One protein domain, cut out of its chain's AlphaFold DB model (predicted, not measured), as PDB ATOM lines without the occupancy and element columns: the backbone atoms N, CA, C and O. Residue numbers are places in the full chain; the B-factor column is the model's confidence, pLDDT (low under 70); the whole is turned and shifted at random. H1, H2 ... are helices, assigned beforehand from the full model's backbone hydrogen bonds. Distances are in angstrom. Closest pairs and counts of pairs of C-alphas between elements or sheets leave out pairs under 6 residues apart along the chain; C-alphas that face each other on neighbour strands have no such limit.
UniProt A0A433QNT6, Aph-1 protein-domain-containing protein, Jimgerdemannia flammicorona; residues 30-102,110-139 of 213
ATOM      1  N   GLN A  30     -53.217  15.138  31.223       82.00
ATOM      2  CA  GLN A  30     -52.077  16.049  31.369       82.00
ATOM      3  C   GLN A  30     -52.354  17.202  32.356       82.00
ATOM      4  O   GLN A  30     -51.431  17.625  33.049       82.00
ATOM      5  N   LEU A  31     -53.591  17.711  32.427       83.56
ATOM      6  CA  LEU A  31     -53.974  18.751  33.394       83.56
ATOM      7  C   LEU A  31     -54.100  18.174  34.806       83.56
ATOM      8  O   LEU A  31     -53.726  18.844  35.762       83.56
ATOM      9  N   VAL A  32     -54.555  16.924  34.934       88.19
ATOM     10  CA  VAL A  32     -54.617  16.221  36.225       88.19
ATOM     11  C   VAL A  32     -53.215  16.064  36.827       88.19
ATOM     12  O   VAL A  32     -52.998  16.431  37.979       88.19
ATOM     13  N   LEU A  33     -52.233  15.609  36.040       87.56
ATOM     14  CA  LEU A  33     -50.834  15.497  36.487       87.56
ATOM     15  C   LEU A  33     -50.239  16.857  36.890       87.56
ATOM     16  O   LEU A  33     -49.493  16.961  37.868       87.56
ATOM     17  N   LEU A  34     -50.589  17.916  36.156       82.44
ATOM     18  CA  LEU A  34     -50.194  19.281  36.494       82.44
ATOM     19  C   LEU A  34     -50.813  19.754  37.820       82.44
ATOM     20  O   LEU A  34     -50.128  20.365  38.635       82.44
ATOM     21  N   ALA A  35     -52.089  19.442  38.056       83.62
ATOM     22  CA  ALA A  35     -52.783  19.801  39.289       83.62
ATOM     23  C   ALA A  35     -52.173  19.090  40.509       83.62
ATOM     24  O   ALA A  35     -51.880  19.736  41.515       83.62
ATOM     25  N   VAL A  36     -51.908  17.781  40.401       88.38
ATOM     26  CA  VAL A  36     -51.299  16.987  41.484       88.38
ATOM     27  C   VAL A  36     -49.870  17.449  41.784       88.38
ATOM     28  O   VAL A  36     -49.521  17.635  42.948       88.38
ATOM     29  N   SER A  37     -49.047  17.697  40.758       87.25
ATOM     30  CA  SER A  37     -47.688  18.223  40.970       87.25
ATOM     31  C   SER A  37     -47.694  19.603  41.638       87.25
ATOM     32  O   SER A  37     -46.925  19.825  42.571       87.25
ATOM     33  N   SER A  38     -48.601  20.505  41.244       84.81
ATOM     34  CA  SER A  38     -48.768  21.810  41.901       84.81
ATOM     35  C   SER A  38     -49.161  21.682  43.377       84.81
ATOM     36  O   SER A  38     -48.625  22.411  44.209       84.81
ATOM     37  N   ALA A  39     -50.061  20.753  43.715       85.69
ATOM     38  CA  ALA A  39     -50.452  20.494  45.101       85.69
ATOM     39  C   ALA A  39     -49.280  19.950  45.939       85.69
ATOM     40  O   ALA A  39     -49.085  20.374  47.076       85.69
ATOM     41  N   PHE A  40     -48.450  19.072  45.367       87.25
ATOM     42  CA  PHE A  40     -47.252  18.561  46.034       87.25
ATOM     43  C   PHE A  40     -46.243  19.674  46.354       87.25
ATOM     44  O   PHE A  40     -45.802  19.793  47.495       87.25
ATOM     45  N   PHE A  41     -45.914  20.531  45.383       84.69
ATOM     46  CA  PHE A  41     -45.002  21.655  45.630       84.69
ATOM     47  C   PHE A  41     -45.557  22.650  46.652       84.69
ATOM     48  O   PHE A  41     -44.792  23.214  47.433       84.69
ATOM     49  N   TRP A  42     -46.879  22.832  46.695       85.81
ATOM     50  CA  TRP A  42     -47.514  23.623  47.742       85.81
ATOM     51  C   TRP A  42     -47.324  22.997  49.134       85.81
ATOM     52  O   TRP A  42     -46.925  23.706  50.058       85.81
ATOM     53  N   LEU A  43     -47.508  21.676  49.277       89.06
ATOM     54  CA  LEU A  43     -47.237  20.957  50.533       89.06
ATOM     55  C   LEU A  43     -45.774  21.101  50.973       89.06
ATOM     56  O   LEU A  43     -45.501  21.365  52.141       89.06
ATOM     57  N   VAL A  44     -44.829  20.996  50.036       90.25
ATOM     58  CA  VAL A  44     -43.403  21.221  50.319       90.25
ATOM     59  C   VAL A  44     -43.152  22.663  50.775       90.25
ATOM     60  O   VAL A  44     -42.411  22.885  51.733       90.25
ATOM     61  N   SER A  45     -43.807  23.645  50.148       88.69
ATOM     62  CA  SER A  45     -43.690  25.053  50.533       88.69
ATOM     63  C   SER A  45     -44.153  25.304  51.967       88.69
ATOM     64  O   SER A  45     -43.464  26.010  52.704       88.69
ATOM     65  N   ILE A  46     -45.305  24.759  52.374       87.56
ATOM     66  CA  ILE A  46     -45.801  24.943  53.748       87.56
ATOM     67  C   ILE A  46     -44.977  24.147  54.765       87.56
ATOM     68  O   ILE A  46     -44.803  24.605  55.891       87.56
ATOM     69  N   LEU A  47     -44.413  23.002  54.369       92.44
ATOM     70  CA  LEU A  47     -43.531  22.207  55.220       92.44
ATOM     71  C   LEU A  47     -42.248  22.978  55.544       92.44
ATOM     72  O   LEU A  47     -41.863  23.086  56.707       92.44
ATOM     73  N   ILE A  48     -41.617  23.567  54.525       91.00
ATOM     74  CA  ILE A  48     -40.430  24.411  54.704       91.00
ATOM     75  C   ILE A  48     -40.781  25.657  55.516       91.00
ATOM     76  O   ILE A  48     -40.035  26.020  56.421       91.00
ATOM     77  N   ALA A  49     -41.930  26.283  55.244       89.00
ATOM     78  CA  ALA A  49     -42.399  27.420  56.027       89.00
ATOM     79  C   ALA A  49     -42.546  27.061  57.519       89.00
ATOM     80  O   ALA A  49     -42.043  27.782  58.376       89.00
ATOM     81  N   SER A  50     -43.147  25.909  57.829       89.62
ATOM     82  CA  SER A  50     -43.281  25.416  59.203       89.62
ATOM     83  C   SER A  50     -41.931  25.078  59.844       89.62
ATOM     84  O   SER A  50     -41.740  25.346  61.029       89.62
ATOM     85  N   ALA A  51     -40.988  24.509  59.090       91.06
ATOM     86  CA  ALA A  51     -39.644  24.224  59.588       91.06
ATOM     87  C   ALA A  51     -38.887  25.518  59.936       91.06
ATOM     88  O   ALA A  51     -38.249  25.604  60.984       91.06
ATOM     89  N   ILE A  52     -39.011  26.553  59.099       87.75
ATOM     90  CA  ILE A  52     -38.432  27.876  59.360       87.75
ATOM     91  C   ILE A  52     -39.078  28.510  60.590       87.75
ATOM     92  O   ILE A  52     -38.354  29.013  61.444       87.75
ATOM     93  N   TRP A  53     -40.406  28.450  60.724       86.69
ATOM     94  CA  TRP A  53     -41.106  28.957  61.910       86.69
ATOM     95  C   TRP A  53     -40.634  28.290  63.212       86.69
ATOM     96  O   TRP A  53     -40.506  28.947  64.245       86.69
ATOM     97  N   TYR A  54     -40.346  26.986  63.156       86.81
ATOM     98  CA  TYR A  54     -39.859  26.222  64.302       86.81
ATOM     99  C   TYR A  54     -38.444  26.644  64.735       86.81
ATOM    100  O   TYR A  54     -38.169  26.757  65.928       86.81
ATOM    101  N   VAL A  55     -37.548  26.910  63.777       88.31
ATOM    102  CA  VAL A  55     -36.150  27.292  64.059       88.31
ATOM    103  C   VAL A  55     -36.016  28.788  64.373       88.31
ATOM    104  O   VAL A  55     -35.229  29.185  65.237       88.31
ATOM    105  N   ALA A  56     -36.791  29.641  63.702       82.56
ATOM    106  CA  ALA A  56     -36.727  31.089  63.839       82.56
ATOM    107  C   ALA A  56     -37.583  31.589  65.015       82.56
ATOM    108  O   ALA A  56     -38.678  32.114  64.827       82.56
ATOM    109  N   LYS A  57     -37.034  31.519  66.234       77.88
ATOM    110  CA  LYS A  57     -37.627  32.133  67.441       77.88
ATOM    111  C   LYS A  57     -38.105  33.592  67.259       77.88
ATOM    112  O   LYS A  57     -39.232  33.865  67.653       77.88
ATOM    113  N   PRO A  58     -37.363  34.516  66.605       70.25
ATOM    114  CA  PRO A  58     -37.841  35.895  66.427       70.25
ATOM    115  C   PRO A  58     -39.035  36.034  65.464       70.25
ATOM    116  O   PRO A  58     -39.693  37.071  65.449       70.25
ATOM    117  N   ALA A  59     -39.341  35.017  64.647       62.88
ATOM    118  CA  ALA A  59     -40.510  35.035  63.763       62.88
ATOM    119  C   ALA A  59     -41.820  34.700  64.501       62.88
ATOM    120  O   ALA A  59     -42.901  34.961  63.969       62.88
ATOM    121  N   GLN A  60     -41.727  34.149  65.717       71.06
ATOM    122  CA  GLN A  60     -42.882  33.818  66.557       71.06
ATOM    123  C   GLN A  60     -43.483  35.069  67.209       71.06
ATOM    124  O   GLN A  60     -44.699  35.154  67.356       71.06
ATOM    125  N   ASP A  61     -42.651  36.068  67.511       76.44
ATOM    126  CA  ASP A  61     -43.092  37.319  68.139       76.44
ATOM    127  C   ASP A  61     -43.848  38.235  67.166       76.44
ATOM    128  O   ASP A  61     -44.653  39.073  67.575       76.44
ATOM    129  N   ASN A  62     -43.610  38.082  65.858       79.44
ATOM    130  CA  ASN A  62     -44.234  38.908  64.833       79.44
ATOM    131  C   ASN A  62     -44.885  38.072  63.722       79.44
ATOM    132  O   ASN A  62     -44.268  37.723  62.709       79.44
ATOM    133  N   ASN A  63     -46.193  37.851  63.871       78.94
ATOM    134  CA  ASN A  63     -47.029  37.140  62.900       78.94
ATOM    135  C   ASN A  63     -46.962  37.743  61.486       78.94
ATOM    136  O   ASN A  63     -47.107  37.014  60.504       78.94
ATOM    137  N   ALA A  64     -46.706  39.050  61.352       81.94
ATOM    138  CA  ALA A  64     -46.598  39.690  60.043       81.94
ATOM    139  C   ALA A  64     -45.392  39.164  59.249       81.94
ATOM    140  O   ALA A  64     -45.515  38.901  58.053       81.94
ATOM    141  N   ILE A  65     -44.253  38.938  59.912       81.44
ATOM    142  CA  ILE A  65     -43.056  38.357  59.283       81.44
ATOM    143  C   ILE A  65     -43.363  36.931  58.823       81.44
ATOM    144  O   ILE A  65     -42.990  36.548  57.712       81.44
ATOM    145  N   THR A  66     -44.121  36.187  59.635       82.00
ATOM    146  CA  THR A  66     -44.533  34.820  59.318       82.00
ATOM    147  C   THR A  66     -45.396  34.715  58.064       82.00
ATOM    148  O   THR A  66     -45.176  33.858  57.200       82.00
ATOM    149  N   ILE A  67     -46.332  35.643  57.899       84.19
ATOM    150  CA  ILE A  67     -47.161  35.717  56.696       84.19
ATOM    151  C   ILE A  67     -46.314  36.117  55.480       84.19
ATOM    152  O   ILE A  67     -46.447  35.520  54.413       84.19
ATOM    153  N   VAL A  68     -45.406  37.086  55.623       85.19
ATOM    154  CA  VAL A  68     -44.601  37.569  54.490       85.19
ATOM    155  C   VAL A  68     -43.684  36.475  53.942       85.19
ATOM    156  O   VAL A  68     -43.699  36.230  52.734       85.19
ATOM    157  N   TYR A  69     -42.921  35.778  54.789       84.19
ATOM    158  CA  TYR A  69     -42.007  34.751  54.276       84.19
ATOM    159  C   TYR A  69     -42.764  33.541  53.705       84.19
ATOM    160  O   TYR A  69     -42.317  32.950  52.722       84.19
ATOM    161  N   SER A  70     -43.916  33.172  54.280       84.06
ATOM    162  CA  SER A  70     -44.703  32.036  53.790       84.06
ATOM    163  C   SER A  70     -45.310  32.319  52.413       84.06
ATOM    164  O   SER A  70     -45.294  31.434  51.558       84.06
ATOM    165  N   VAL A  71     -45.755  33.553  52.150       86.06
ATOM    166  CA  VAL A  71     -46.191  33.989  50.811       86.06
ATOM    167  C   VAL A  71     -45.021  34.001  49.821       86.06
ATOM    168  O   VAL A  71     -45.181  33.541  48.691       86.06
ATOM    169  N   LEU A  72     -43.830  34.458  50.233       86.75
ATOM    170  CA  LEU A  72     -42.636  34.443  49.376       86.75
ATOM    171  C   LEU A  72     -42.216  33.022  48.984       86.75
ATOM    172  O   LEU A  72     -41.920  32.777  47.815       86.75
ATOM    173  N   LEU A  73     -42.237  32.077  49.927       86.06
ATOM    174  CA  LEU A  73     -41.969  30.665  49.635       86.06
ATOM    175  C   LEU A  73     -43.018  30.085  48.680       86.06
ATOM    176  O   LEU A  73     -42.656  29.430  47.704       86.06
ATOM    177  N   GLN A  74     -44.301  30.385  48.904       86.00
ATOM    178  CA  GLN A  74     -45.381  29.925  48.026       86.00
ATOM    179  C   GLN A  74     -45.240  30.466  46.595       86.00
ATOM    180  O   GLN A  74     -45.530  29.749  45.635       86.00
ATOM    181  N   GLU A  75     -44.783  31.707  46.421       86.88
ATOM    182  CA  GLU A  75     -44.508  32.283  45.098       86.88
ATOM    183  C   GLU A  75     -43.254  31.670  44.453       86.88
ATOM    184  O   GLU A  75     -43.265  31.336  43.266       86.88
ATOM    185  N   LEU A  76     -42.197  31.432  45.237       88.31
ATOM    186  CA  LEU A  76     -40.956  30.814  44.764       88.31
ATOM    187  C   LEU A  76     -41.196  29.406  44.200       88.31
ATOM    188  O   LEU A  76     -40.726  29.083  43.106       88.31
ATOM    189  N   PHE A  77     -41.970  28.578  44.905       85.38
ATOM    190  CA  PHE A  77     -42.335  27.244  44.422       85.38
ATOM    191  C   PHE A  77     -43.229  27.293  43.177       85.38
ATOM    192  O   PHE A  77     -43.101  26.435  42.299       85.38
ATOM    193  N   ARG A  78     -44.081  28.317  43.037       84.25
ATOM    194  CA  ARG A  78     -44.893  28.516  41.826       84.25
ATOM    195  C   ARG A  78     -44.033  28.881  40.622       84.25
ATOM    196  O   ARG A  78     -44.218  28.332  39.535       84.25
ATOM    197  N   TRP A  79     -43.041  29.740  40.827       83.19
ATOM    198  CA  TRP A  79     -42.049  30.055  39.804       83.19
ATOM    199  C   TRP A  79     -41.219  28.827  39.410       83.19
ATOM    200  O   TRP A  79     -40.980  28.593  38.221       83.19
ATOM    201  N   LEU A  80     -40.839  27.992  40.382       85.81
ATOM    202  CA  LEU A  80     -40.133  26.737  40.126       85.81
ATOM    203  C   LEU A  80     -40.982  25.770  39.285       85.81
ATOM    204  O   LEU A  80     -40.478  25.202  38.314       85.81
ATOM    205  N   LEU A  81     -42.278  25.641  39.591       83.94
ATOM    206  CA  LEU A  81     -43.223  24.855  38.794       83.94
ATOM    207  C   LEU A  81     -43.323  25.394  37.357       83.94
ATOM    208  O   LEU A  81     -43.226  24.620  36.404       83.94
ATOM    209  N   TYR A  82     -43.441  26.716  37.179       81.69
ATOM    210  CA  TYR A  82     -43.454  27.347  35.852       81.69
ATOM    211  C   TYR A  82     -42.174  27.044  35.062       81.69
ATOM    212  O   TYR A  82     -42.240  26.652  33.891       81.69
ATOM    213  N   LYS A  83     -41.005  27.165  35.702       83.69
ATOM    214  CA  LYS A  83     -39.714  26.801  35.105       83.69
ATOM    215  C   LYS A  83     -39.674  25.332  34.696       83.69
ATOM    216  O   LYS A  83     -39.236  25.046  33.583       83.69
ATOM    217  N   LEU A  84     -40.161  24.424  35.540       84.00
ATOM    218  CA  LEU A  84     -40.192  22.987  35.256       84.00
ATOM    219  C   LEU A  84     -41.085  22.671  34.046       84.00
ATOM    220  O   LEU A  84     -40.682  21.937  33.139       84.00
ATOM    221  N   ILE A  85     -42.273  23.275  33.988       80.88
ATOM    222  CA  ILE A  85     -43.212  23.115  32.871       80.88
ATOM    223  C   ILE A  85     -42.612  23.674  31.578       80.88
ATOM    224  O   ILE A  85     -42.674  23.017  30.535       80.88
ATOM    225  N   ASN A  86     -42.006  24.862  31.635       80.25
ATOM    226  CA  ASN A  86     -41.408  25.505  30.470       80.25
ATOM    227  C   ASN A  86     -40.168  24.744  29.972       80.25
ATOM    228  O   ASN A  86     -40.006  24.561  28.765       80.25
ATOM    229  N   LEU A  87     -39.333  24.231  30.881       80.25
ATOM    230  CA  LEU A  87     -38.203  23.363  30.548       80.25
ATOM    231  C   LEU A  87     -38.686  22.104  29.830       80.25
ATOM    232  O   LEU A  87     -38.198  21.779  28.747       80.25
ATOM    233  N   ARG A  88     -39.697  21.428  30.384       72.56
ATOM    234  CA  ARG A  88     -40.265  20.233  29.758       72.56
ATOM    235  C   ARG A  88     -40.863  20.551  28.393       72.56
ATOM    236  O   ARG A  88     -40.699  19.766  27.460       72.56
ATOM    237  N   PHE A  89     -41.560  21.680  28.259       70.69
ATOM    238  CA  PHE A  89     -42.095  22.119  26.974       70.69
ATOM    239  C   PHE A  89     -40.972  22.314  25.951       70.69
ATOM    240  O   PHE A  89     -41.096  21.796  24.846       70.69
ATOM    241  N   ARG A  90     -39.857  22.952  26.334       67.50
ATOM    242  CA  ARG A  90     -38.673  23.124  25.474       67.50
ATOM    243  C   ARG A  90     -38.058  21.789  25.050       67.50
ATOM    244  O   ARG A  90     -37.809  21.610  23.864       67.50
ATOM    245  N   LEU A  91     -37.898  20.839  25.973       65.31
ATOM    246  CA  LEU A  91     -37.340  19.509  25.682       65.31
ATOM    247  C   LEU A  91     -38.221  18.708  24.711       65.31
ATOM    248  O   LEU A  91     -37.742  18.214  23.695       65.31
ATOM    249  N   ARG A  92     -39.536  18.653  24.960       65.56
ATOM    250  CA  ARG A  92     -40.489  17.996  24.043       65.56
ATOM    251  C   ARG A  92     -40.601  18.700  22.700       65.56
ATOM    252  O   ARG A  92     -40.925  18.053  21.708       65.56
ATOM    253  N   HIS A  93     -40.374  20.010  22.666       61.94
ATOM    254  CA  HIS A  93     -40.300  20.725  21.407       61.94
ATOM    255  C   HIS A  93     -39.031  20.376  20.640       61.94
ATOM    256  O   HIS A  93     -39.142  20.147  19.447       61.94
ATOM    257  N   TYR A  94     -37.871  20.272  21.291       61.47
ATOM    258  CA  TYR A  94     -36.605  19.927  20.637       61.47
ATOM    259  C   TYR A  94     -36.680  18.574  19.909       61.47
ATOM    260  O   TYR A  94     -36.318  18.474  18.739       61.47
ATOM    261  N   GLU A  95     -37.278  17.569  20.553       64.44
ATOM    262  CA  GLU A  95     -37.473  16.234  19.971       64.44
ATOM    263  C   GLU A  95     -38.493  16.229  18.815       64.44
ATOM    264  O   GLU A  95     -38.288  15.570  17.798       64.44
ATOM    265  N   ARG A  96     -39.569  17.031  18.908       58.75
ATOM    266  CA  ARG A  96     -40.524  17.195  17.795       58.75
ATOM    267  C   ARG A  96     -39.988  18.056  16.648       58.75
ATOM    268  O   ARG A  96     -40.318  17.776  15.505       58.75
ATOM    269  N   TYR A  97     -39.205  19.100  16.909       54.81
ATOM    270  CA  TYR A  97     -38.693  20.001  15.869       54.81
ATOM    271  C   TYR A  97     -37.657  19.323  14.972       54.81
ATOM    272  O   TYR A  97     -37.606  19.628  13.782       54.81
ATOM    273  N   HIS A  98     -36.898  18.360  15.501       52.56
ATOM    274  CA  HIS A  98     -35.965  17.571  14.696       52.56
ATOM    275  C   HIS A  98     -36.667  16.623  13.703       52.56
ATOM    276  O   HIS A  98     -36.083  16.286  12.678       52.56
ATOM    277  N   LEU A  99     -37.930  16.254  13.958       54.75
ATOM    278  CA  LEU A  99     -38.758  15.435  13.058       54.75
ATOM    279  C   LEU A  99     -39.719  16.248  12.165       54.75
ATOM    280  O   LEU A  99     -40.279  15.695  11.224       54.75
ATOM    281  N   VAL A 100     -39.936  17.544  12.432       51.59
ATOM    282  CA  VAL A 100     -41.033  18.341  11.829       51.59
ATOM    283  C   VAL A 100     -40.541  19.519  10.965       51.59
ATOM    284  O   VAL A 100     -41.332  20.366  10.561       51.59
ATOM    285  N   ARG A 101     -39.267  19.559  10.542       49.50
ATOM    286  CA  ARG A 101     -38.805  20.532   9.517       49.50
ATOM    287  C   ARG A 101     -39.529  20.435   8.151       49.50
ATOM    288  O   ARG A 101     -39.258  21.261   7.291       49.50
ATOM    289  N   VAL A 102     -40.464  19.496   7.952       54.88
ATOM    290  CA  VAL A 102     -41.256  19.339   6.711       54.88
ATOM    291  C   VAL A 102     -42.666  19.959   6.784       54.88
ATOM    292  O   VAL A 102     -43.303  20.123   5.751       54.88
ATOM    293  N   SER A 110     -53.145  29.413  23.274       48.78
ATOM    294  CA  SER A 110     -54.275  29.065  24.155       48.78
ATOM    295  C   SER A 110     -53.971  28.012  25.241       48.78
ATOM    296  O   SER A 110     -54.568  28.034  26.314       48.78
ATOM    297  N   ARG A 111     -52.999  27.110  25.030       56.06
ATOM    298  CA  ARG A 111     -52.677  26.053  26.011       56.06
ATOM    299  C   ARG A 111     -51.897  26.569  27.226       56.06
ATOM    300  O   ARG A 111     -51.870  25.898  28.257       56.06
ATOM    301  N   ARG A 112     -51.249  27.734  27.106       56.75
ATOM    302  CA  ARG A 112     -50.450  28.341  28.181       56.75
ATOM    303  C   ARG A 112     -51.350  28.955  29.258       56.75
ATOM    304  O   ARG A 112     -51.081  28.766  30.440       56.75
ATOM    305  N   ASP A 113     -52.470  29.545  28.847       55.53
ATOM    306  CA  ASP A 113     -53.439  30.183  29.746       55.53
ATOM    307  C   ASP A 113     -54.187  29.152  30.607       55.53
ATOM    308  O   ASP A 113     -54.376  29.360  31.805       55.53
ATOM    309  N   SER A 114     -54.510  27.975  30.051       57.28
ATOM    310  CA  SER A 114     -55.081  26.870  30.838       57.28
ATOM    311  C   SER A 114     -54.125  26.324  31.904       57.28
ATOM    312  O   SER A 114     -54.587  25.883  32.952       57.28
ATOM    313  N   MET A 115     -52.804  26.338  31.676       57.31
ATOM    314  CA  MET A 115     -51.842  25.866  32.684       57.31
ATOM    315  C   MET A 115     -51.695  26.854  33.844       57.31
ATOM    316  O   MET A 115     -51.632  26.420  34.995       57.31
ATOM    317  N   SER A 116     -51.706  28.158  33.555       60.47
ATOM    318  CA  SER A 116     -51.741  29.193  34.594       60.47
ATOM    319  C   SER A 116     -53.033  29.112  35.413       60.47
ATOM    320  O   SER A 116     -52.974  29.118  36.638       60.47
ATOM    321  N   PHE A 117     -54.184  28.915  34.760       61.72
ATOM    322  CA  PHE A 117     -55.486  28.803  35.427       61.72
ATOM    323  C   PHE A 117     -55.570  27.620  36.409       61.72
ATOM    324  O   PHE A 117     -56.052  27.782  37.529       61.72
ATOM    325  N   VAL A 118     -55.056  26.437  36.042       61.25
ATOM    326  CA  VAL A 118     -55.049  25.269  36.949       61.25
ATOM    327  C   VAL A 118     -54.139  25.496  38.163       61.25
ATOM    328  O   VAL A 118     -54.498  25.104  39.272       61.25
ATOM    329  N   SER A 119     -52.991  26.159  37.986       62.00
ATOM    330  CA  SER A 119     -52.093  26.489  39.103       62.00
ATOM    331  C   SER A 119     -52.714  27.511  40.065       62.00
ATOM    332  O   SER A 119     -52.601  27.363  41.286       62.00
ATOM    333  N   GLU A 120     -53.430  28.508  39.537       66.25
ATOM    334  CA  GLU A 120     -54.123  29.504  40.360       66.25
ATOM    335  C   GLU A 120     -55.275  28.890  41.164       66.25
ATOM    336  O   GLU A 120     -55.382  29.162  42.359       66.25
ATOM    337  N   ILE A 121     -56.084  28.001  40.572       65.06
ATOM    338  CA  ILE A 121     -57.190  27.330  41.283       65.06
ATOM    339  C   ILE A 121     -56.682  26.511  42.471       65.06
ATOM    340  O   ILE A 121     -57.249  26.597  43.560       65.06
ATOM    341  N   VAL A 122     -55.605  25.742  42.286       63.44
ATOM    342  CA  VAL A 122     -55.013  24.940  43.369       63.44
ATOM    343  C   VAL A 122     -54.501  25.850  44.486       63.44
ATOM    344  O   VAL A 122     -54.725  25.574  45.661       63.44
ATOM    345  N   THR A 123     -53.891  26.980  44.132       61.97
ATOM    346  CA  THR A 123     -53.369  27.936  45.115       61.97
ATOM    347  C   THR A 123     -54.498  28.632  45.884       61.97
ATOM    348  O   THR A 123     -54.449  28.695  47.109       61.97
ATOM    349  N   ILE A 124     -55.552  29.093  45.203       66.69
ATOM    350  CA  ILE A 124     -56.727  29.730  45.827       66.69
ATOM    351  C   ILE A 124     -57.439  28.759  46.772       66.69
ATOM    352  O   ILE A 124     -57.826  29.137  47.881       66.69
ATOM    353  N   PHE A 125     -57.589  27.505  46.352       62.53
ATOM    354  CA  PHE A 125     -58.183  26.451  47.163       62.53
ATOM    355  C   PHE A 125     -57.373  26.184  48.434       62.53
ATOM    356  O   PHE A 125     -57.925  26.158  49.533       62.53
ATOM    357  N   CYS A 126     -56.056  26.066  48.303       60.12
ATOM    358  CA  CYS A 126     -55.166  25.827  49.429       60.12
ATOM    359  C   CYS A 126     -55.061  27.034  50.379       60.12
ATOM    360  O   CYS A 126     -55.043  26.847  51.596       60.12
ATOM    361  N   ILE A 127     -55.071  28.267  49.859       64.31
ATOM    362  CA  ILE A 127     -55.145  29.490  50.678       64.31
ATOM    363  C   ILE A 127     -56.479  29.546  51.428       64.31
ATOM    364  O   ILE A 127     -56.489  29.842  52.622       64.31
ATOM    365  N   SER A 128     -57.592  29.222  50.764       58.81
ATOM    366  CA  SER A 128     -58.919  29.176  51.396       58.81
ATOM    367  C   SER A 128     -58.977  28.120  52.500       58.81
ATOM    368  O   SER A 128     -59.532  28.379  53.565       58.81
ATOM    369  N   LEU A 129     -58.343  26.963  52.289       58.41
ATOM    370  CA  LEU A 129     -58.248  25.894  53.281       58.41
ATOM    371  C   LEU A 129     -57.383  26.296  54.488       58.41
ATOM    372  O   LEU A 129     -57.759  26.032  55.629       58.41
ATOM    373  N   HIS A 130     -56.265  26.987  54.255       58.38
ATOM    374  CA  HIS A 130     -55.409  27.520  55.320       58.38
ATOM    375  C   HIS A 130     -56.117  28.623  56.127       58.38
ATOM    376  O   HIS A 130     -56.049  28.637  57.357       58.38
ATOM    377  N   HIS A 131     -56.875  29.500  55.461       55.03
ATOM    378  CA  HIS A 131     -57.697  30.516  56.126       55.03
ATOM    379  C   HIS A 131     -58.820  29.907  56.975       55.03
ATOM    380  O   HIS A 131     -59.112  30.422  58.054       55.03
ATOM    381  N   LEU A 132     -59.414  28.797  56.520       52.47
ATOM    382  CA  LEU A 132     -60.447  28.069  57.259       52.47
ATOM    383  C   LEU A 132     -59.889  27.365  58.509       52.47
ATOM    384  O   LEU A 132     -60.619  27.169  59.476       52.47
ATOM    385  N   HIS A 133     -58.600  27.005  58.507       52.50
ATOM    386  CA  HIS A 133     -57.932  26.363  59.644       52.50
ATOM    387  C   HIS A 133     -57.462  27.368  60.714       52.50
ATOM    388  O   HIS A 133     -57.394  27.023  61.890       52.50
ATOM    389  N   LEU A 134     -57.164  28.614  60.321       46.97
ATOM    390  CA  LEU A 134     -56.701  29.672  61.232       46.97
ATOM    391  C   LEU A 134     -57.832  30.517  61.836       46.97
ATOM    392  O   LEU A 134     -57.637  31.144  62.875       46.97
ATOM    393  N   HIS A 135     -59.014  30.529  61.221       43.97
ATOM    394  CA  HIS A 135     -60.203  31.170  61.770       43.97
ATOM    395  C   HIS A 135     -61.352  30.158  61.793       43.97
ATOM    396  O   HIS A 135     -62.029  30.003  60.773       43.97
ATOM    397  N   PRO A 136     -61.640  29.487  62.930       42.22
ATOM    398  CA  PRO A 136     -62.953  28.880  63.071       42.22
ATOM    399  C   PRO A 136     -63.985  29.995  62.855       42.22
ATOM    400  O   PRO A 136     -63.788  31.102  63.374       42.22
ATOM    401  N   PRO A 137     -65.064  29.758  62.091       43.31
ATOM    402  CA  PRO A 137     -66.135  30.725  61.974       43.31
ATOM    403  C   PRO A 137     -66.723  30.904  63.368       43.31
ATOM    404  O   PRO A 137     -67.532  30.111  63.848       43.31
ATOM    405  N   SER A 138     -66.274  31.953  64.051       43.75
ATOM    406  CA  SER A 138     -66.999  32.518  65.166       43.75
ATOM    407  C   SER A 138     -68.266  33.075  64.543       43.75
ATOM    408  O   SER A 138     -68.313  34.230  64.124       43.75
ATOM    409  N   TYR A 139     -69.302  32.246  64.441       45.75
ATOM    410  CA  TYR A 139     -70.666  32.731  64.331       45.75
ATOM    411  C   TYR A 139     -70.984  33.424  65.665       45.75
ATOM    412  O   TYR A 139     -71.763  32.932  66.475       45.75
TER     413      TYR A 139
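AT A GLANCE: This is residues 30 to 102 and 110 to 139 of the 213 residues of the protein "Aph-1 protein-domain-containing protein" of Jimgerdemannia flammicorona (UniProt A0A433QNT6). Three long helices make a loose, flat bundle: H3 and H4 run opposite ways, and H1 crosses them on one side at a slant, from H4 at its first residues to H3 at its last. The tiny H2 sits at the turn between H1 and H3, while residues 87 to 102 and 127 to 139 stick out. The printed part has 103 residues with four named helices, H1 to H4 in order, and no named strand: all helix. It is loose, with a radius of gyration of the C-alphas of 18.0 A and spans of 64 by 34 by 17 A.

IN THESE COORDINATES: H1, residues 30 to 55, begins at C-alpha 30 (-52.077, 16.049, 31.369) and is 38.1 A long. H2, residues 57 to 60, measures 5.6 A. H3, residues 63 to 99, is the longest at 55.0 A. H4, residues 110 to 134, runs 37.2 A to C-alpha 134 (-56.701, 29.672, 61.232).

HOW THE PARTS SIT: H1, H3 and H4 form an up and down bundle, each running against the one before it. H1 touches residues 66 to 81 of H3, closest at the C-alphas of Ala 49 and Ser 70, 5.6 A, opposite ways at a shallow tilt of 34 degrees, only just short of steep. With residues 31 to 42 it touches residues 115 to 123 of H4, closest at the C-alphas of Ala 35 and Val 118, 6.4 A, the same way at a steep tilt of 40 degrees. H3 and H4 are close but not clearly touching, their closest C-alphas, of Arg 78 and Ser 119, 8.0 A apart. H2 and H3 only just touch, only at the corner, with 3 pairs of C-alphas within 8 A, the closest those of Ala 59 and Thr 66, 6.0 A. H2 and H4 are apart. Each O i to N i+4 pair is within hydrogen-bond range in H1, 32 of 33 in H3 and 19 of 21 in H4; H2 is too short for one.

THE WHOLE: The C-alphas farthest apart, of Val 102 and Tyr 139, are 66.1 A apart. Residues 103 to 109 are cut out, leaving 23.8 A between C-alphas 102 and 110. The links H1 to H2 and H2 to H3 are tight. Confidence is under 70 at residue 59, residues 90 to 102 and residues 110 to 139.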